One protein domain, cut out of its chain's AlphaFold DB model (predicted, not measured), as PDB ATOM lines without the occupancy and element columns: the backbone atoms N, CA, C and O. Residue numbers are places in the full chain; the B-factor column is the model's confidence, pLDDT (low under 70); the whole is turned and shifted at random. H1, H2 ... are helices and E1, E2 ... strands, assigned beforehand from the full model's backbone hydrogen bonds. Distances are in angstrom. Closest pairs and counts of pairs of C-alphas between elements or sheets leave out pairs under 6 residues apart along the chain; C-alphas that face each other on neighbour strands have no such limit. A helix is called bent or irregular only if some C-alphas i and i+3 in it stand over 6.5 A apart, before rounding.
ATOM      1  N   ASP A  36     147.716 162.541 135.389       70.00
ATOM      2  CA  ASP A  36     146.827 162.941 134.288       70.00
ATOM      3  C   ASP A  36     147.347 164.191 133.577       70.00
ATOM      4  O   ASP A  36     147.314 164.294 132.355       70.00
ATOM      5  N   GLU A  37     147.937 165.099 134.345       77.38
ATOM      6  CA  GLU A  37     148.588 166.305 133.856       77.38
ATOM      7  C   GLU A  37     149.738 166.021 132.879       77.38
ATOM      8  O   GLU A  37     149.862 166.703 131.860       77.38
ATOM      9  N   LYS A  38     150.552 164.987 133.123       80.44
ATOM     10  CA  LYS A  38     151.628 164.585 132.208       80.44
ATOM     11  C   LYS A  38     151.073 163.969 130.924       80.44
ATOM     12  O   LYS A  38     151.602 164.248 129.849       80.44
ATOM     13  N   ILE A  39     149.994 163.187 131.014       80.75
ATOM     14  CA  ILE A  39     149.304 162.627 129.837       80.75
ATOM     15  C   ILE A  39     148.727 163.755 128.982       80.75
ATOM     16  O   ILE A  39     148.997 163.815 127.786       80.75
ATOM     17  N   ILE A  40     147.983 164.671 129.603       82.38
ATOM     18  CA  ILE A  40     147.346 165.810 128.932       82.38
ATOM     19  C   ILE A  40     148.405 166.708 128.294       82.38
ATOM     20  O   ILE A  40     148.268 167.085 127.131       82.38
ATOM     21  N   THR A  41     149.502 166.980 129.006       86.12
ATOM     22  CA  THR A  41     150.620 167.765 128.473       86.12
ATOM     23  C   THR A  41     151.213 167.095 127.237       86.12
ATOM     24  O   THR A  41     151.248 167.720 126.181       86.12
ATOM     25  N   ASN A  42     151.593 165.817 127.319       86.19
ATOM     26  CA  ASN A  42     152.172 165.089 126.186       86.19
ATOM     27  C   ASN A  42     151.219 165.018 124.986       86.19
ATOM     28  O   ASN A  42     151.648 165.161 123.837       86.19
ATOM     29  N   LEU A  43     149.929 164.807 125.250       84.75
ATOM     30  CA  LEU A  43     148.898 164.752 124.223       84.75
ATOM     31  C   LEU A  43     148.730 166.110 123.535       84.75
ATOM     32  O   LEU A  43     148.702 166.163 122.308       84.75
ATOM     33  N   SER A  44     148.674 167.198 124.310       86.50
ATOM     34  CA  SER A  44     148.571 168.561 123.781       86.50
ATOM     35  C   SER A  44     149.794 168.945 122.947       86.50
ATOM     36  O   SER A  44     149.625 169.420 121.830       86.50
ATOM     37  N   THR A  45     151.011 168.642 123.413       90.06
ATOM     38  CA  THR A  45     152.247 168.894 122.658       90.06
ATOM     39  C   THR A  45     152.257 168.113 121.347       90.06
ATOM     40  O   THR A  45     152.483 168.682 120.286       90.06
ATOM     41  N   THR A  46     151.920 166.820 121.391       87.44
ATOM     42  CA  THR A  46     151.884 165.977 120.186       87.44
ATOM     43  C   THR A  46     150.839 166.471 119.183       87.44
ATOM     44  O   THR A  46     151.078 166.452 117.973       87.44
ATOM     45  N   LEU A  47     149.670 166.901 119.670       87.25
ATOM     46  CA  LEU A  47     148.628 167.501 118.843       87.25
ATOM     47  C   LEU A  47     149.138 168.780 118.170       87.25
ATOM     48  O   LEU A  47     149.002 168.908 116.956       87.25
ATOM     49  N   MET A  48     149.750 169.687 118.938       90.94
ATOM     50  CA  MET A  48     150.315 170.936 118.426       90.94
ATOM     51  C   MET A  48     151.361 170.675 117.337       90.94
ATOM     52  O   MET A  48     151.262 171.255 116.259       90.94
ATOM     53  N   ASP A  49     152.298 169.753 117.572       91.06
ATOM     54  CA  ASP A  49     153.351 169.413 116.608       91.06
ATOM     55  C   ASP A  49     152.787 168.792 115.328       91.06
ATOM     56  O   ASP A  49     153.242 169.100 114.226       91.06
ATOM     57  N   THR A  50     151.786 167.918 115.459       87.69
ATOM     58  CA  THR A  50     151.141 167.275 114.305       87.69
ATOM     59  C   THR A  50     150.408 168.309 113.460       87.69
ATOM     60  O   THR A  50     150.585 168.344 112.247       87.69
ATOM     61  N   ILE A  51     149.622 169.177 114.104       87.81
ATOM     62  CA  ILE A  51     148.893 170.246 113.421       87.81
ATOM     63  C   ILE A  51     149.867 171.188 112.717       87.81
ATOM     64  O   ILE A  51     149.669 171.492 111.542       87.81
ATOM     65  N   LYS A  52     150.926 171.615 113.415       91.75
ATOM     66  CA  LYS A  52     151.940 172.506 112.857       91.75
ATOM     67  C   LYS A  52     152.551 171.927 111.588       91.75
ATOM     68  O   LYS A  52     152.482 172.570 110.548       91.75
ATOM     69  N   LYS A  53     153.042 170.685 111.644       90.69
ATOM     70  CA  LYS A  53     153.625 170.007 110.478       90.69
ATOM     71  C   LYS A  53     152.646 169.921 109.310       90.69
ATOM     72  O   LYS A  53     152.996 170.301 108.200       90.69
ATOM     73  N   SER A  54     151.409 169.486 109.560       88.00
ATOM     74  CA  SER A  54     150.402 169.359 108.501       88.00
ATOM     75  C   SER A  54     150.045 170.694 107.847       88.00
ATOM     76  O   SER A  54     149.735 170.725 106.661       88.00
ATOM     77  N   ILE A  55     150.069 171.796 108.597       89.75
ATOM     78  CA  ILE A  55     149.754 173.126 108.065       89.75
ATOM     79  C   ILE A  55     150.957 173.730 107.324       89.75
ATOM     80  O   ILE A  55     150.789 174.292 106.242       89.75
ATOM     81  N   GLU A  56     152.176 173.535 107.826       91.69
ATOM     82  CA  GLU A  56     153.409 173.950 107.142       91.69
ATOM     83  C   GLU A  56     153.612 173.200 105.812       91.69
ATOM     84  O   GLU A  56     154.029 173.786 104.808       91.69
ATOM     85  N   GLU A  57     153.221 171.923 105.744       90.75
ATOM     86  CA  GLU A  57     153.176 171.153 104.495       90.75
ATOM     87  C   GLU A  57     152.261 171.794 103.440       90.75
ATOM     88  O   GLU A  57     152.545 171.684 102.247       90.75
ATOM     89  N   MET A  58     151.227 172.535 103.854       89.44
ATOM     90  CA  MET A  58     150.342 173.292 102.959       89.44
ATOM     91  C   MET A  58     150.912 174.657 102.536       89.44
ATOM     92  O   MET A  58     150.269 175.366 101.765       89.44
ATOM     93  N   GLY A  59     152.103 175.027 103.015       91.69
ATOM     94  CA  GLY A  59     152.714 176.331 102.739       91.69
ATOM     95  C   GLY A  59     152.211 177.449 103.646       91.69
ATOM     96  O   GLY A  59     152.228 178.607 103.249       91.69
ATOM     97  N   ILE A  60     151.720 177.119 104.839       94.19
ATOM     98  CA  ILE A  60     151.231 178.100 105.807       94.19
ATOM     99  C   ILE A  60     152.182 178.067 107.002       94.19
ATOM    100  O   ILE A  60     152.237 177.077 107.731       94.19
ATOM    101  N   LEU A  61     152.925 179.151 107.213       93.75
ATOM    102  CA  LEU A  61     153.771 179.292 108.387       93.75
ATOM    103  C   LEU A  61     152.898 179.697 109.572       93.75
ATOM    104  O   LEU A  61     152.281 180.765 109.561       93.75
ATOM    105  N   ILE A  62     152.864 178.855 110.604       93.81
ATOM    106  CA  ILE A  62     152.076 179.117 111.807       93.81
ATOM    107  C   ILE A  62     152.912 179.052 113.080       93.81
ATOM    108  O   ILE A  62     153.794 178.207 113.251       93.81
ATOM    109  N   GLU A  63     152.555 179.910 114.022       94.81
ATOM    110  CA  GLU A  63     152.903 179.757 115.421       94.81
ATOM    111  C   GLU A  63     151.779 179.012 116.144       94.81
ATOM    112  O   GLU A  63     150.594 179.303 115.962       94.81
ATOM    113  N   VAL A  64     152.156 178.026 116.960       94.50
ATOM    114  CA  VAL A  64     151.221 177.263 117.786       94.50
ATOM    115  C   VAL A  64     151.657 177.387 119.234       94.50
ATOM    116  O   VAL A  64     152.730 176.913 119.609       94.50
ATOM    117  N   THR A  65     150.815 178.000 120.060       94.75
ATOM    118  CA  THR A  65     151.147 178.315 121.451       94.75
ATOM    119  C   THR A  65     150.082 177.762 122.381       94.75
ATOM    120  O   THR A  65     148.896 178.056 122.243       94.75
ATOM    121  N   LYS A  66     150.496 177.006 123.400       94.12
ATOM    122  CA  LYS A  66     149.604 176.658 124.508       94.12
ATOM    123  C   LYS A  66     149.424 177.885 125.400       94.12
ATOM    124  O   LYS A  66     150.372 178.308 126.056       94.12
ATOM    125  N   ARG A  67     148.222 178.460 125.411       94.00
ATOM    126  CA  ARG A  67     147.901 179.682 126.170       94.00
ATOM    127  C   ARG A  67     147.481 179.388 127.596       94.00
ATOM    128  O   ARG A  67     147.777 180.166 128.495       94.00
ATOM    129  N   PHE A  68     146.810 178.260 127.800       91.06
ATOM    130  CA  PHE A  68     146.284 177.878 129.100       91.06
ATOM    131  C   PHE A  68     146.193 176.358 129.225       91.06
ATOM    132  O   PHE A  68     145.899 175.658 128.255       91.06
ATOM    133  N   GLN A  69     146.432 175.854 130.431       87.75
ATOM    134  CA  GLN A  69     146.152 174.473 130.800       87.75
ATOM    135  C   GLN A  69     145.749 174.426 132.270       87.75
ATOM    136  O   GLN A  69     146.504 174.875 133.132       87.75
ATOM    137  N   HIS A  70     144.588 173.845 132.558       84.44
ATOM    138  CA  HIS A  70     144.161 173.556 133.922       84.44
ATOM    139  C   HIS A  70     143.394 172.237 133.953       84.44
ATOM    140  O   HIS A  70     142.304 172.115 133.387       84.44
ATOM    141  N   GLY A  71     143.994 171.224 134.583       83.88
ATOM    142  CA  GLY A  71     143.486 169.858 134.515       83.88
ATOM    143  C   GLY A  71     143.283 169.424 133.052       83.88
ATOM    144  O   GLY A  71     144.224 169.531 132.265       83.88
ATOM    145  N   PRO A  72     142.083 168.951 132.662       82.38
ATOM    146  CA  PRO A  72     141.791 168.480 131.307       82.38
ATOM    147  C   PRO A  72     141.465 169.588 130.295       82.38
ATOM    148  O   PRO A  72     141.253 169.268 129.127       82.38
ATOM    149  N   LEU A  73     141.383 170.854 130.714       86.25
ATOM    150  CA  LEU A  73     141.119 171.974 129.814       86.25
ATOM    151  C   LEU A  73     142.441 172.517 129.270       86.25
ATOM    152  O   LEU A  73     143.313 172.916 130.043       86.25
ATOM    153  N   VAL A  74     142.573 172.554 127.944       89.56
ATOM    154  CA  VAL A  74     143.743 173.096 127.243       89.56
ATOM    155  C   VAL A  74     143.272 174.118 126.216       89.56
ATOM    156  O   VAL A  74     142.391 173.817 125.415       89.56
ATOM    157  N   VAL A  75     143.880 175.304 126.220       91.38
ATOM    158  CA  VAL A  75     143.650 176.346 125.210       91.38
ATOM    159  C   VAL A  75     144.908 176.487 124.367       91.38
ATOM    160  O   VAL A  75     145.999 176.742 124.890       91.38
ATOM    161  N   ILE A  76     144.749 176.313 123.058       93.25
ATOM    162  CA  ILE A  76     145.824 176.393 122.072       93.25
ATOM    163  C   ILE A  76     145.484 177.528 121.112       93.25
ATOM    164  O   ILE A  76     144.409 177.537 120.520       93.25
ATOM    165  N   GLN A  77     146.409 178.470 120.966       93.69
ATOM    166  CA  GLN A  77     146.335 179.535 119.978       93.69
ATOM    167  C   GLN A  77     147.132 179.132 118.743       93.69
ATOM    168  O   GLN A  77     148.259 178.645 118.852       93.69
ATOM    169  N   PHE A  78     146.542 179.386 117.581       92.69
ATOM    170  CA  PHE A  78     147.187 179.270 116.283       92.69
ATOM    171  C   PHE A  78     147.261 180.667 115.675       92.69
ATOM    172  O   PHE A  78     146.241 181.350 115.586       92.69
ATOM    173  N   GLN A  79     148.450 181.093 115.265       92.75
ATOM    174  CA  GLN A  79     148.660 182.373 114.600       92.75
ATOM    175  C   GLN A  79     149.349 182.135 113.263       92.75
ATOM    176  O   GLN A  79     150.436 181.567 113.216       92.75
ATOM    177  N   VAL A  80     148.721 182.568 112.171       91.62
ATOM    178  CA  VAL A  80     149.358 182.545 110.852       91.62
ATOM    179  C   VAL A  80     150.359 183.694 110.787       91.62
ATOM    180  O   VAL A  80     149.986 184.845 111.009       91.62
ATOM    181  N   LEU A  81     151.622 183.368 110.526       92.56
ATOM    182  CA  LEU A  81     152.712 184.338 110.414       92.56
ATOM    183  C   LEU A  81     152.969 184.721 108.957       92.56
ATOM    184  O   LEU A  81     153.201 185.890 108.668       92.56
ATOM    185  N   ASP A  82     152.941 183.732 108.062       91.56
ATOM    186  CA  ASP A  82     153.206 183.922 106.638       91.56
ATOM    187  C   ASP A  82     152.553 182.820 105.790       91.56
ATOM    188  O   ASP A  82     152.142 181.770 106.299       91.56
ATOM    189  N   LEU A  83     152.448 183.063 104.485       92.06
ATOM    190  CA  LEU A  83     151.802 182.191 103.512       92.06
ATOM    191  C   LEU A  83     152.611 182.105 102.215       92.06
ATOM    192  O   LEU A  83     152.786 183.089 101.497       92.06
ATOM    193  N   GLU A  84     152.958 180.887 101.812       92.81
ATOM    194  CA  GLU A  84     153.405 180.589 100.454       92.81
ATOM    195  C   GLU A  84     152.191 180.553  99.514       92.81
ATOM    196  O   GLU A  84     151.637 179.496  99.204       92.81
ATOM    197  N   LEU A  85     151.760 181.732  99.057       90.94
ATOM    198  CA  LEU A  85     150.527 181.941  98.291       90.94
ATOM    199  C   LEU A  85     150.291 180.906  97.175       90.94
ATOM    200  O   LEU A  85     149.213 180.317  97.090       90.94
ATOM    201  N   LEU A  86     151.291 180.665  96.322       92.62
ATOM    202  CA  LEU A  86     151.157 179.722  95.205       92.62
ATOM    203  C   LEU A  86     150.981 178.277  95.675       92.62
ATOM    204  O   LEU A  86     150.167 177.559  95.102       92.62
ATOM    205  N   LYS A  87     151.675 177.871  96.741       94.38
ATOM    206  CA  LYS A  87     151.569 176.526  97.313       94.38
ATOM    207  C   LYS A  87     150.207 176.305  97.966       94.38
ATOM    208  O   LYS A  87     149.573 175.279  97.734       94.38
ATOM    209  N   VAL A  88     149.707 177.303  98.695       92.06
ATOM    210  CA  VAL A  88     148.350 177.282  99.264       92.06
ATOM    211  C   VAL A  88     147.305 177.125  98.158       92.06
ATOM    212  O   VAL A  88     146.383 176.314  98.273       92.06
ATOM    213  N   ILE A  89     147.453 177.874  97.063       91.31
ATOM    214  CA  ILE A  89     146.556 177.792  95.907       91.31
ATOM    215  C   ILE A  89     146.672 176.433  95.212       91.31
ATOM    216  O   ILE A  89     145.645 175.848  94.868       91.31
ATOM    217  N   GLU A  90     147.882 175.907  95.036       94.62
ATOM    218  CA  GLU A  90     148.119 174.588  94.446       94.62
ATOM    219  C   GLU A  90     147.438 173.483  95.257       94.62
ATOM    220  O   GLU A  90     146.708 172.671  94.691       94.62
ATOM    221  N   VAL A  91     147.586 173.487  96.585       90.31
ATOM    222  CA  VAL A  91     146.927 172.510  97.466       90.31
ATOM    223  C   VAL A  91     145.402 172.649  97.419       90.31
ATOM    224  O   VAL A  91     144.683 171.651  97.475       90.31
ATOM    225  N   ALA A  92     144.884 173.874  97.302       89.38
ATOM    226  CA  ALA A  92     143.447 174.132  97.331       89.38
ATOM    227  C   ALA A  92     142.733 173.911  95.984       89.38
ATOM    228  O   ALA A  92     141.548 173.570  95.969       89.38
ATOM    229  N   LYS A  93     143.405 174.182  94.859       92.31
ATOM    230  CA  LYS A  93     142.802 174.266  93.513       92.31
ATOM    231  C   LYS A  93     143.531 173.450  92.448       92.31
ATOM    232  O   LYS A  93     143.016 173.326  91.341       92.31
ATOM    233  N   GLY A  94     144.684 172.880  92.776       94.94
ATOM    234  CA  GLY A  94     145.513 172.108  91.863       94.94
ATOM    235  C   GLY A  94     146.563 172.945  91.134       94.94
ATOM    236  O   GLY A  94     146.503 174.177  91.058       94.94
ATOM    237  N   LYS A  95     147.533 172.228  90.566       96.25
ATOM    238  CA  LYS A  95     148.728 172.788  89.929       96.25
ATOM    239  C   LYS A  95     148.423 173.669  88.719       96.25
ATOM    240  O   LYS A  95     149.017 174.732  88.574       96.25
ATOM    241  N   ASP A  96     147.462 173.277  87.885       96.81
ATOM    242  CA  ASP A  96     147.096 174.049  86.688       96.81
ATOM    243  C   ASP A  96     146.548 175.431  87.053       96.81
ATOM    244  O   ASP A  96     146.917 176.439  86.446       96.81
ATOM    245  N   PHE A  97     145.709 175.499  88.089       95.12
ATOM    246  CA  PHE A  97     145.187 176.771  88.575       95.12
ATOM    247  C   PHE A  97     146.299 177.631  89.184       95.12
ATOM    248  O   PHE A  97     146.361 178.823  88.894       95.12
ATOM    249  N   ALA A  98     147.202 177.040  89.974       95.06
ATOM    250  CA  ALA A  98     148.344 177.752  90.545       95.06
ATOM    251  C   ALA A  98     149.263 178.344  89.462       95.06
ATOM    252  O   ALA A  98     149.626 179.516  89.551       95.06
ATOM    253  N   ASN A  99     149.552 177.590  88.396       96.81
ATOM    254  CA  ASN A  99     150.342 178.069  87.257       96.81
ATOM    255  C   ASN A  99     149.651 179.235  86.533       96.81
ATOM    256  O   ASN A  99     150.270 180.262  86.252       96.81
ATOM    257  N   ASN A 100     148.348 179.110  86.263       96.38
ATOM    258  CA  ASN A 100     147.570 180.185  85.642       96.38
ATOM    259  C   ASN A 100     147.537 181.437  86.522       96.38
ATOM    260  O   ASN A 100     147.649 182.558  86.024       96.38
ATOM    261  N   PHE A 101     147.427 181.252  87.834       94.94
ATOM    262  CA  PHE A 101     147.451 182.345  88.792       94.94
ATOM    263  C   PHE A 101     148.827 183.018  88.869       94.94
ATOM    264  O   PHE A 101     148.908 184.243  88.901       94.94
ATOM    265  N   GLN A 102     149.915 182.250  88.813       95.31
ATOM    266  CA  GLN A 102     151.271 182.790  88.734       95.31
ATOM    267  C   GLN A 102     151.468 183.640  87.471       95.31
ATOM    268  O   GLN A 102     152.008 184.745  87.553       95.31
ATOM    269  N   ASN A 103     150.979 183.169  86.319       96.00
ATOM    270  CA  ASN A 103     151.013 183.936  85.072       96.00
ATOM    271  C   ASN A 103     150.220 185.243  85.200       96.00
ATOM    272  O   ASN A 103     150.693 186.300  84.786       96.00
ATOM    273  N   PHE A 104     149.047 185.194  85.837       94.44
ATOM    274  CA  PHE A 104     148.248 186.382  86.124       94.44
ATOM    275  C   PHE A 104     148.995 187.389  87.015       94.44
ATOM    276  O   PHE A 104     149.006 188.578  86.700       94.44
ATOM    277  N   LEU A 105     149.672 186.935  88.077       93.19
ATOM    278  CA  LEU A 105     150.491 187.808  88.927       93.19
ATOM    279  C   LEU A 105     151.653 188.445  88.150       93.19
ATOM    280  O   LEU A 105     151.946 189.625  88.342       93.19
ATOM    281  N   ALA A 106     152.285 187.703  87.237       94.56
ATOM    282  CA  ALA A 106     153.339 188.240  86.379       94.56
ATOM    283  C   ALA A 106     152.808 189.348  85.451       94.56
ATOM    284  O   ALA A 106     153.415 190.416  85.357       94.56
ATOM    285  N   SER A 107     151.645 189.142  84.824       95.44
ATOM    286  CA  SER A 107     150.987 190.173  84.010       95.44
ATOM    287  C   SER A 107     150.560 191.386  84.842       95.44
ATOM    288  O   SER A 107     150.776 192.522  84.430       95.44
ATOM    289  N   ALA A 108     150.011 191.171  86.040       93.62
ATOM    290  CA  ALA A 108     149.649 192.244  86.966       93.62
ATOM    291  C   ALA A 108     150.858 193.101  87.373       93.62
ATOM    292  O   ALA A 108     150.748 194.324  87.455       93.62
ATOM    293  N   SER A 109     152.016 192.469  87.584       94.69
ATOM    294  CA  SER A 109     153.279 193.151  87.873       94.69
ATOM    295  C   SER A 109     153.726 194.055  86.726       94.69
ATOM    296  O   SER A 109     154.023 195.227  86.947       94.69
ATOM    297  N   GLN A 110     153.664 193.566  85.485       95.75
ATOM    298  CA  GLN A 110     154.003 194.361  84.296       95.75
ATOM    299  C   GLN A 110     153.093 195.585  84.105       95.75
ATOM    300  O   GLN A 110     153.515 196.578  83.519       95.75
ATOM    301  N   LEU A 111     151.861 195.528  84.617       95.06
ATOM    302  CA  LEU A 111     150.897 196.629  84.579       95.06
ATOM    303  C   LEU A 111     150.982 197.566  85.797       95.06
ATOM    304  O   LEU A 111     150.205 198.514  85.880       95.06
ATOM    305  N   GLY A 112     151.880 197.305  86.755       94.75
ATOM    306  CA  GLY A 112     151.978 198.081  87.996       94.75
ATOM    307  C   GLY A 112     150.788 197.891  88.945       94.75
ATOM    308  O   GLY A 112     150.514 198.754  89.772       94.75
ATOM    309  N   LEU A 113     150.056 196.778  88.820       94.38
ATOM    310  CA  LEU A 113     148.850 196.473  89.604       94.38
ATOM    311  C   LEU A 113     149.084 195.426  90.701       94.38
ATOM    312  O   LEU A 113     148.131 195.027  91.375       94.38
ATOM    313  N   LEU A 114     150.325 194.955  90.863       91.88
ATOM    314  CA  LEU A 114     150.638 193.827  91.736       91.88
ATOM    315  C   LEU A 114     150.184 194.076  93.174       91.88
ATOM    316  O   LEU A 114     149.448 193.252  93.700       91.88
ATOM    317  N   ASP A 115     150.529 195.220  93.762       89.94
ATOM    318  CA  ASP A 115     150.231 195.523  95.170       89.94
ATOM    319  C   ASP A 115     148.724 195.583  95.465       89.94
ATOM    320  O   ASP A 115     148.253 195.121  96.505       89.94
ATOM    321  N   VAL A 116     147.937 196.102  94.517       89.88
ATOM    322  CA  VAL A 116     146.473 196.180  94.641       89.88
ATOM    323  C   VAL A 116     145.847 194.788  94.601       89.88
ATOM    324  O   VAL A 116     144.903 194.495  95.341       89.88
ATOM    325  N   ILE A 117     146.350 193.929  93.715       88.31
ATOM    326  CA  ILE A 117     145.835 192.574  93.523       88.31
ATOM    327  C   ILE A 117     146.256 191.677  94.684       88.31
ATOM    328  O   ILE A 117     145.408 190.987  95.251       88.31
ATOM    329  N   THR A 118     147.533 191.701  95.062       86.00
ATOM    330  CA  THR A 118     148.059 190.857  96.136       86.00
ATOM    331  C   THR A 118     147.376 191.182  97.455       86.00
ATOM    332  O   THR A 118     146.910 190.251  98.100       86.00
ATOM    333  N   GLY A 119     147.193 192.458  97.816       88.06
ATOM    334  CA  GLY A 119     146.514 192.840  99.061       88.06
ATOM    335  C   GLY A 119     145.119 192.216  99.211       88.06
ATOM    336  O   GLY A 119     144.831 191.563 100.215       88.06
ATOM    337  N   LYS A 120     144.274 192.325  98.175       89.56
ATOM    338  CA  LYS A 120     142.916 191.745  98.179       89.56
ATOM    339  C   LYS A 120     142.919 190.218  98.164       89.56
ATOM    340  O   LYS A 120     142.071 189.583  98.790       89.56
ATOM    341  N   VAL A 121     143.852 189.620  97.423       88.25
ATOM    342  CA  VAL A 121     144.009 188.163  97.367       88.25
ATOM    343  C   VAL A 121     144.425 187.625  98.732       88.25
ATOM    344  O   VAL A 121     143.812 186.671  99.208       88.25
ATOM    345  N   TYR A 122     145.409 188.254  99.381       86.31
ATOM    346  CA  TYR A 122     145.856 187.875 100.715       86.31
ATOM    347  C   TYR A 122     144.706 187.951 101.711       86.31
ATOM    348  O   TYR A 122     144.426 186.946 102.354       86.31
ATOM    349  N   GLU A 123     143.982 189.068 101.788       89.00
ATOM    350  CA  GLU A 123     142.841 189.216 102.703       89.00
ATOM    351  C   GLU A 123     141.818 188.080 102.534       89.00
ATOM    352  O   GLU A 123     141.417 187.427 103.505       89.00
ATOM    353  N   LYS A 124     141.449 187.771 101.284       90.12
ATOM    354  CA  LYS A 124     140.481 186.707 101.005       90.12
ATOM    355  C   LYS A 124     141.009 185.323 101.375       90.12
ATOM    356  O   LYS A 124     140.243 184.487 101.867       90.12
ATOM    357  N   ILE A 125     142.289 185.066 101.128       88.50
ATOM    358  CA  ILE A 125     142.927 183.789 101.446       88.50
ATOM    359  C   ILE A 125     143.073 183.626 102.955       88.50
ATOM    360  O   ILE A 125     142.684 182.579 103.459       88.50
ATOM    361  N   TYR A 126     143.522 184.651 103.681       88.81
ATOM    362  CA  TYR A 126     143.605 184.631 105.141       88.81
ATOM    363  C   TYR A 126     142.245 184.333 105.779       88.81
ATOM    364  O   TYR A 126     142.150 183.420 106.596       88.81
ATOM    365  N   SER A 127     141.181 185.026 105.355       89.38
ATOM    366  CA  SER A 127     139.816 184.741 105.823       89.38
ATOM    367  C   SER A 127     139.413 183.289 105.537       89.38
ATOM    368  O   SER A 127     138.954 182.588 106.433       89.38
ATOM    369  N   THR A 128     139.666 182.800 104.321       89.75
ATOM    370  CA  THR A 128     139.313 181.425 103.933       89.75
ATOM    371  C   THR A 128     140.100 180.373 104.721       89.75
ATOM    372  O   THR A 128     139.545 179.340 105.100       89.75
ATOM    373  N   ILE A 129     141.392 180.610 104.966       88.69
ATOM    374  CA  ILE A 129     142.243 179.733 105.777       88.69
ATOM    375  C   ILE A 129     141.717 179.694 107.203       88.69
ATOM    376  O   ILE A 129     141.549 178.603 107.739       88.69
ATOM    377  N   ASN A 130     141.419 180.856 107.785       89.00
ATOM    378  CA  ASN A 130     140.927 180.953 109.151       89.00
ATOM    379  C   ASN A 130     139.615 180.168 109.325       89.00
ATOM    380  O   ASN A 130     139.537 179.279 110.173       89.00
ATOM    381  N   ASP A 131     138.633 180.401 108.451       90.38
ATOM    382  CA  ASP A 131     137.336 179.713 108.493       90.38
ATOM    383  C   ASP A 131     137.493 178.192 108.321       90.38
ATOM    384  O   ASP A 131     136.877 177.386 109.026       90.38
ATOM    385  N   SER A 132     138.364 177.784 107.393       89.19
ATOM    386  CA  SER A 132     138.673 176.377 107.130       89.19
ATOM    387  C   SER A 132     139.364 175.713 108.321       89.19
ATOM    388  O   SER A 132     139.008 174.591 108.681       89.19
ATOM    389  N   MET A 133     140.322 176.393 108.958       88.75
ATOM    390  CA  MET A 133     141.024 175.900 110.145       88.75
ATOM    391  C   MET A 133     140.065 175.730 111.320       88.75
ATOM    392  O   MET A 133     140.052 174.660 111.923       88.75
ATOM    393  N   ILE A 134     139.219 176.726 111.596       91.06
ATOM    394  CA  ILE A 134     138.206 176.656 112.660       91.06
ATOM    395  C   ILE A 134     137.310 175.429 112.461       91.06
ATOM    396  O   ILE A 134     137.203 174.582 113.351       91.06
ATOM    397  N   LYS A 135     136.730 175.276 111.265       90.88
ATOM    398  CA  LYS A 135     135.861 174.135 110.955       90.88
ATOM    399  C   LYS A 135     136.599 172.800 111.093       90.88
ATOM    400  O   LYS A 135     136.130 171.891 111.776       90.88
ATOM    401  N   LYS A 136     137.771 172.681 110.461       88.44
ATOM    402  CA  LYS A 136     138.550 171.436 110.460       88.44
ATOM    403  C   LYS A 136     139.012 171.051 111.856       88.44
ATOM    404  O   LYS A 136     139.009 169.865 112.162       88.44
ATOM    405  N   PHE A 137     139.400 171.998 112.706       88.31
ATOM    406  CA  PHE A 137     139.806 171.664 114.068       88.31
ATOM    407  C   PHE A 137     138.640 171.158 114.907       88.31
ATOM    408  O   PHE A 137     138.794 170.123 115.556       88.31
ATOM    409  N   GLY A 138     137.473 171.804 114.825       88.12
ATOM    410  CA  GLY A 138     136.270 171.335 115.517       88.12
ATOM    411  C   GLY A 138     135.869 169.906 115.130       88.12
ATOM    412  O   GLY A 138     135.452 169.128 115.981       88.12
ATOM    413  N   GLU A 139     136.052 169.519 113.864       89.19
ATOM    414  CA  GLU A 139     135.671 168.189 113.364       89.19
ATOM    415  C   GLU A 139     136.772 167.127 113.556       89.19
ATOM    416  O   GLU A 139     136.526 166.005 114.020       89.19
ATOM    417  N   LEU A 140     138.012 167.457 113.182       86.62
ATOM    418  CA  LEU A 140     139.102 166.487 113.081       86.62
ATOM    419  C   LEU A 140     139.772 166.215 114.420       86.62
ATOM    420  O   LEU A 140     140.182 165.078 114.647       86.62
ATOM    421  N   VAL A 141     139.879 167.207 115.312       87.81
ATOM    422  CA  VAL A 141     140.545 167.002 116.606       87.81
ATOM    423  C   VAL A 141     139.789 165.966 117.446       87.81
ATOM    424  O   VAL A 141     140.416 164.968 117.813       87.81
ATOM    425  N   PRO A 142     138.466 166.083 117.691       89.19
ATOM    426  CA  PRO A 142     137.725 165.055 118.425       89.19
ATOM    427  C   PRO A 142     137.813 163.677 117.770       89.19
ATOM    428  O   PRO A 142     138.018 162.675 118.453       89.19
ATOM    429  N   THR A 143     137.705 163.626 116.440       87.94
ATOM    430  CA  THR A 143     137.766 162.380 115.668       87.94
ATOM    431  C   THR A 143     139.117 161.685 115.843       87.94
ATOM    432  O   THR A 143     139.169 160.518 116.232       87.94
ATOM    433  N   LYS A 144     140.223 162.413 115.647       82.62
ATOM    434  CA  LYS A 144     141.583 161.872 115.771       82.62
ATOM    435  C   LYS A 144     141.955 161.507 117.199       82.62
ATOM    436  O   LYS A 144     142.698 160.551 117.409       82.62
ATOM    437  N   MET A 145     141.431 162.224 118.188       80.44
ATOM    438  CA  MET A 145     141.624 161.852 119.588       80.44
ATOM    439  C   MET A 145     140.851 160.582 119.940       80.44
ATOM    440  O   MET A 145     141.397 159.699 120.605       80.44
ATOM    441  N   ARG A 146     139.625 160.431 119.427       83.12
ATOM    442  CA  ARG A 146     138.812 159.231 119.643       83.12
ATOM    443  C   ARG A 146     139.453 157.986 119.033       83.12
ATOM    444  O   ARG A 146     139.461 156.950 119.688       83.12
ATOM    445  N   GLU A 147     140.051 158.092 117.843       80.25
ATOM    446  CA  GLU A 147     140.860 157.015 117.237       80.25
ATOM    447  C   GLU A 147     141.999 156.551 118.168       80.25
ATOM    448  O   GLU A 147     142.354 155.373 118.189       80.25
ATOM    449  N   LYS A 148     142.538 157.459 118.993       74.38
ATOM    450  CA  LYS A 148     143.562 157.175 120.013       74.38
ATOM    451  C   LYS A 148     142.985 156.747 121.371       74.38
ATOM    452  O   LYS A 148     143.732 156.634 122.339       74.38
ATOM    453  N   GLY A 149     141.676 156.509 121.464       76.31
ATOM    454  CA  GLY A 149     140.987 156.118 122.698       76.31
ATOM    455  C   GLY A 149     140.692 157.274 123.657       76.31
ATOM    456  O   GLY A 149     140.295 157.037 124.794       76.31
ATOM    457  N   VAL A 150     140.866 158.526 123.222       79.19
ATOM    458  CA  VAL A 150     140.650 159.718 124.047       79.19
ATOM    459  C   VAL A 150     139.420 160.477 123.556       79.19
ATOM    460  O   VAL A 150     139.407 161.027 122.459       79.19
ATOM    461  N   ALA A 151     138.377 160.555 124.378       82.69
ATOM    462  CA  ALA A 151     137.247 161.432 124.090       82.69
ATOM    463  C   ALA A 151     137.618 162.889 124.411       82.69
ATOM    464  O   ALA A 151     137.996 163.198 125.542       82.69
ATOM    465  N   VAL A 152     137.503 163.771 123.416       84.44
ATOM    466  CA  VAL A 152     137.744 165.215 123.546       84.44
ATOM    467  C   VAL A 152     136.532 165.965 123.014       84.44
ATOM    468  O   VAL A 152     136.040 165.644 121.935       84.44
ATOM    469  N   ASP A 153     136.084 166.964 123.771       87.12
ATOM    470  CA  ASP A 153     135.236 168.035 123.256       87.12
ATOM    471  C   ASP A 153     136.159 169.170 122.794       87.12
ATOM    472  O   ASP A 153     137.050 169.588 123.536       87.12
ATOM    473  N   CYS A 154     136.007 169.603 121.546       89.94
ATOM    474  CA  CYS A 154     136.850 170.625 120.941       89.94
ATOM    475  C   CYS A 154     135.959 171.711 120.358       89.94
ATOM    476  O   CYS A 154     135.144 171.445 119.477       89.94
ATOM    477  N   ALA A 155     136.166 172.939 120.819       90.56
ATOM    478  CA  ALA A 155     135.631 174.122 120.177       90.56
ATOM    479  C   ALA A 155     136.800 174.926 119.606       90.56
ATOM    480  O   ALA A 155     137.777 175.199 120.305       90.56
ATOM    481  N   ALA A 156     136.694 175.287 118.335       91.75
ATOM    482  CA  ALA A 156     137.609 176.198 117.670       91.75
ATOM    483  C   ALA A 156     136.840 177.476 117.330       91.75
ATOM    484  O   ALA A 156     135.665 177.413 116.969       91.75
ATOM    485  N   SER A 157     137.485 178.628 117.467       93.50
ATOM    486  CA  SER A 157     136.869 179.925 117.200       93.50
ATOM    487  C   SER A 157     137.900 180.943 116.750       93.50
ATOM    488  O   SER A 157     139.108 180.740 116.902       93.50
ATOM    489  N   SER A 158     137.402 182.028 116.166       92.56
ATOM    490  CA  SER A 158     138.205 183.212 115.914       92.56
ATOM    491  C   SER A 158     138.509 183.925 117.236       92.56
ATOM    492  O   SER A 158     137.805 183.743 118.228       92.56
ATOM    493  N   HIS A 159     139.515 184.800 117.244       87.56
ATOM    494  CA  HIS A 159     139.797 185.622 118.422       87.56
ATOM    495  C   HIS A 159     138.606 186.517 118.818       87.56
ATOM    496  O   HIS A 159     138.393 186.774 119.998       87.56
ATOM    497  N   ALA A 160     137.794 186.955 117.849       88.62
ATOM    498  CA  ALA A 160     136.619 187.781 118.117       88.62
ATOM    499  C   ALA A 160     135.527 187.023 118.892       88.62
ATOM    500  O   ALA A 160     134.818 187.623 119.698       88.62
ATOM    501  N   ASP A 161     135.432 185.708 118.687       89.81
ATOM    502  CA  ASP A 161     134.400 184.858 119.291       89.81
ATOM    503  C   ASP A 161     134.913 184.080 120.515       89.81
ATOM    504  O   ASP A 161     134.151 183.359 121.163       89.81
ATOM    505  N   GLU A 162     136.199 184.236 120.854       87.81
ATOM    506  CA  GLU A 162     136.892 183.476 121.900       87.81
ATOM    507  C   GLU A 162     136.152 183.541 123.240       87.81
ATOM    508  O   GLU A 162     135.960 182.520 123.900       87.81
ATOM    509  N   ALA A 163     135.683 184.731 123.625       86.38
ATOM    510  CA  ALA A 163     134.975 184.933 124.883       86.38
ATOM    511  C   ALA A 163     133.656 184.145 124.940       86.38
ATOM    512  O   ALA A 163     133.369 183.510 125.954       86.38
ATOM    513  N   LEU A 164     132.876 184.153 123.855       87.94
ATOM    514  CA  LEU A 164     131.600 183.433 123.782       87.94
ATOM    515  C   LEU A 164     131.833 181.929 123.926       87.94
ATOM    516  O   LEU A 164     131.231 181.282 124.781       87.94
ATOM    517  N   VAL A 165     132.790 181.398 123.164       86.62
ATOM    518  CA  VAL A 165     133.149 179.980 123.228       86.62
ATOM    519  C   VAL A 165     133.689 179.595 124.600       86.62
ATOM    520  O   VAL A 165     133.352 178.529 125.116       86.62
ATOM    521  N   PHE A 166     134.495 180.454 125.226       84.81
ATOM    522  CA  PHE A 166     134.996 180.210 126.572       84.81
ATOM    523  C   PHE A 166     133.855 180.097 127.588       84.81
ATOM    524  O   PHE A 166     133.814 179.127 128.349       84.81
ATOM    525  N   PHE A 167     132.902 181.033 127.590       86.06
ATOM    526  CA  PHE A 167     131.767 180.977 128.514       86.06
ATOM    527  C   PHE A 167     130.860 179.768 128.256       86.06
ATOM    528  O   PHE A 167     130.434 179.125 129.218       86.06
ATOM    529  N   ASP A 168     130.653 179.382 126.996       87.06
ATOM    530  CA  ASP A 168     129.908 178.168 126.644       87.06
ATOM    531  C   ASP A 168     130.608 176.893 127.137       87.06
ATOM    532  O   ASP A 168     129.962 175.947 127.597       87.06
ATOM    533  N   ILE A 169     131.941 176.834 127.064       84.44
ATOM    534  CA  ILE A 169     132.719 175.732 127.649       84.44
ATOM    535  C   ILE A 169     132.561 175.730 129.169       84.44
ATOM    536  O   ILE A 169     132.273 174.685 129.747       84.44
ATOM    537  N   MET A 170     132.711 176.885 129.819       81.81
ATOM    538  CA  MET A 170     132.604 176.989 131.275       81.81
ATOM    539  C   MET A 170     131.222 176.573 131.780       81.81
ATOM    540  O   MET A 170     131.144 175.868 132.782       81.81
ATOM    541  N   HIS A 171     130.150 176.942 131.075       82.25
ATOM    542  CA  HIS A 171     128.789 176.530 131.415       82.25
ATOM    543  C   HIS A 171     128.593 175.013 131.289       82.25
ATOM    544  O   HIS A 171     128.014 174.379 132.167       82.25
ATOM    545  N   ARG A 172     129.136 174.404 130.228       79.69
ATOM    546  CA  ARG A 172     129.087 172.946 130.041       79.69
ATOM    547  C   ARG A 172     129.880 172.208 131.113       79.69
ATOM    548  O   ARG A 172     129.423 171.188 131.619       79.69
ATOM    549  N   VAL A 173     131.045 172.733 131.489       73.25
ATOM    550  CA  VAL A 173     131.898 172.137 132.522       73.25
ATOM    551  C   VAL A 173     131.294 172.291 133.919       73.25
ATOM    552  O   VAL A 173     131.436 171.373 134.715       73.25
ATOM    553  N   SER A 174     130.612 173.399 134.227       72.94
ATOM    554  CA  SER A 174     129.962 173.592 135.532       72.94
ATOM    555  C   SER A 174     128.651 172.818 135.695       72.94
ATOM    556  O   SER A 174     128.176 172.660 136.818       72.94
ATOM    557  N   SER A 175     128.066 172.347 134.592       59.31
ATOM    558  CA  SER A 175     126.869 171.495 134.581       59.31
ATOM    559  C   SER A 175     127.150 169.989 134.728       59.31
ATOM    560  O   SER A 175     126.202 169.205 134.782       59.31
ATOM    561  N   LEU A 176     128.430 169.596 134.777       51.09
ATOM    562  CA  LEU A 176     128.916 168.226 135.004       51.09
ATOM    563  C   LEU A 176     129.344 168.029 136.461       51.09
ATOM    564  O   LEU A 176     129.117 166.910 136.971       51.09
TER     565      LEU A 176
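This is residues 36 to 176 of the 176 residues of an uncharacterized protein of archaeon (UniProt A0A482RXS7). A rod-shaped model built along a long two-strand hairpin, E1 and E2, with helix H1 packing alongside it; the long helix H4 passes near E2 and runs back from one end, where the helical hairpin H2 and H3 makes a head. H5 lies toward the other end, reached by a long link and apart from the other named elements. The printed part has 141 residues, with five named helices and two named strands in the order H1 E1 E2 H2 H3 H4 H5. The sheet, of order E1 - E2, is antiparallel and the class is mostly helix. The whole is loose, with a radius of gyration of the C-alphas of 18.6 A, and spans 61 by 29 by 20 A.

E1 is residues 60 to 70, 29.3 A long, beginning at C-alpha 60 at (151.231, 178.100, 105.807). E2 is residues 73 to 83, 30.2 A long. H1 is residues 36 to 57, 31.5 A. H2 is residues 85 to 93, 11.9 A, and H3 is residues 95 to 110, 22.9 A. H4, the longest helix, is residues 114 to 147, 45.8 A, beginning at C-alpha 114 at (150.638, 193.827, 91.736). It has a kink of 34 degrees near residue 137; it is neither bent nor irregular, but only just: C-alphas 139 and 142 are 6.3 A apart. H5 is residues 162 to 174, 18.2 A, ending at C-alpha 174 at (129.962, 173.592, 135.532).

E1 and E2 form a hairpin, antiparallel at 163 degrees, with N 65 and O 77 at 2.9 A and N 79 and O 63 at 2.9 A, both within hydrogen-bond range. H1 has 7 pairs of C-alphas within 8 A of E1, the closest those of Met 48 and Val 64, 6.4 A apart. H4 and E2 are near each other, with 10 pairs of C-alphas within 10 A. H1 and H4 are near each other, with 7 such pairs. H2 and H3 form a helical hairpin and touch, H3 with residues 96 to 102 alone; the closest C-alphas, of Glu 90 and Ala 98, are 5.0 A apart. They run opposite ways at a steep tilt of 37 degrees, only just steep. H3 and H4 touch only at the corner, and only just, with 3 pairs of C-alphas within 8 A; the closest, of Ala 108 and Leu 114, are 5.1 A apart. H4 and H5 are apart. In H1, H2, H3 and H5 every O i to N i+4 pair is within hydrogen-bond range; in H4, 27 of 30 are.

The two C-alphas farthest apart, of Gln 110 and Leu 176, are 62.3 A apart. The printed part has no cut. The link from H4 to H5, residues 148 to 161, is long; the other links are tight. The mean pLDDT of the printed part is 88.6, and residues 175 to 176 are under 70.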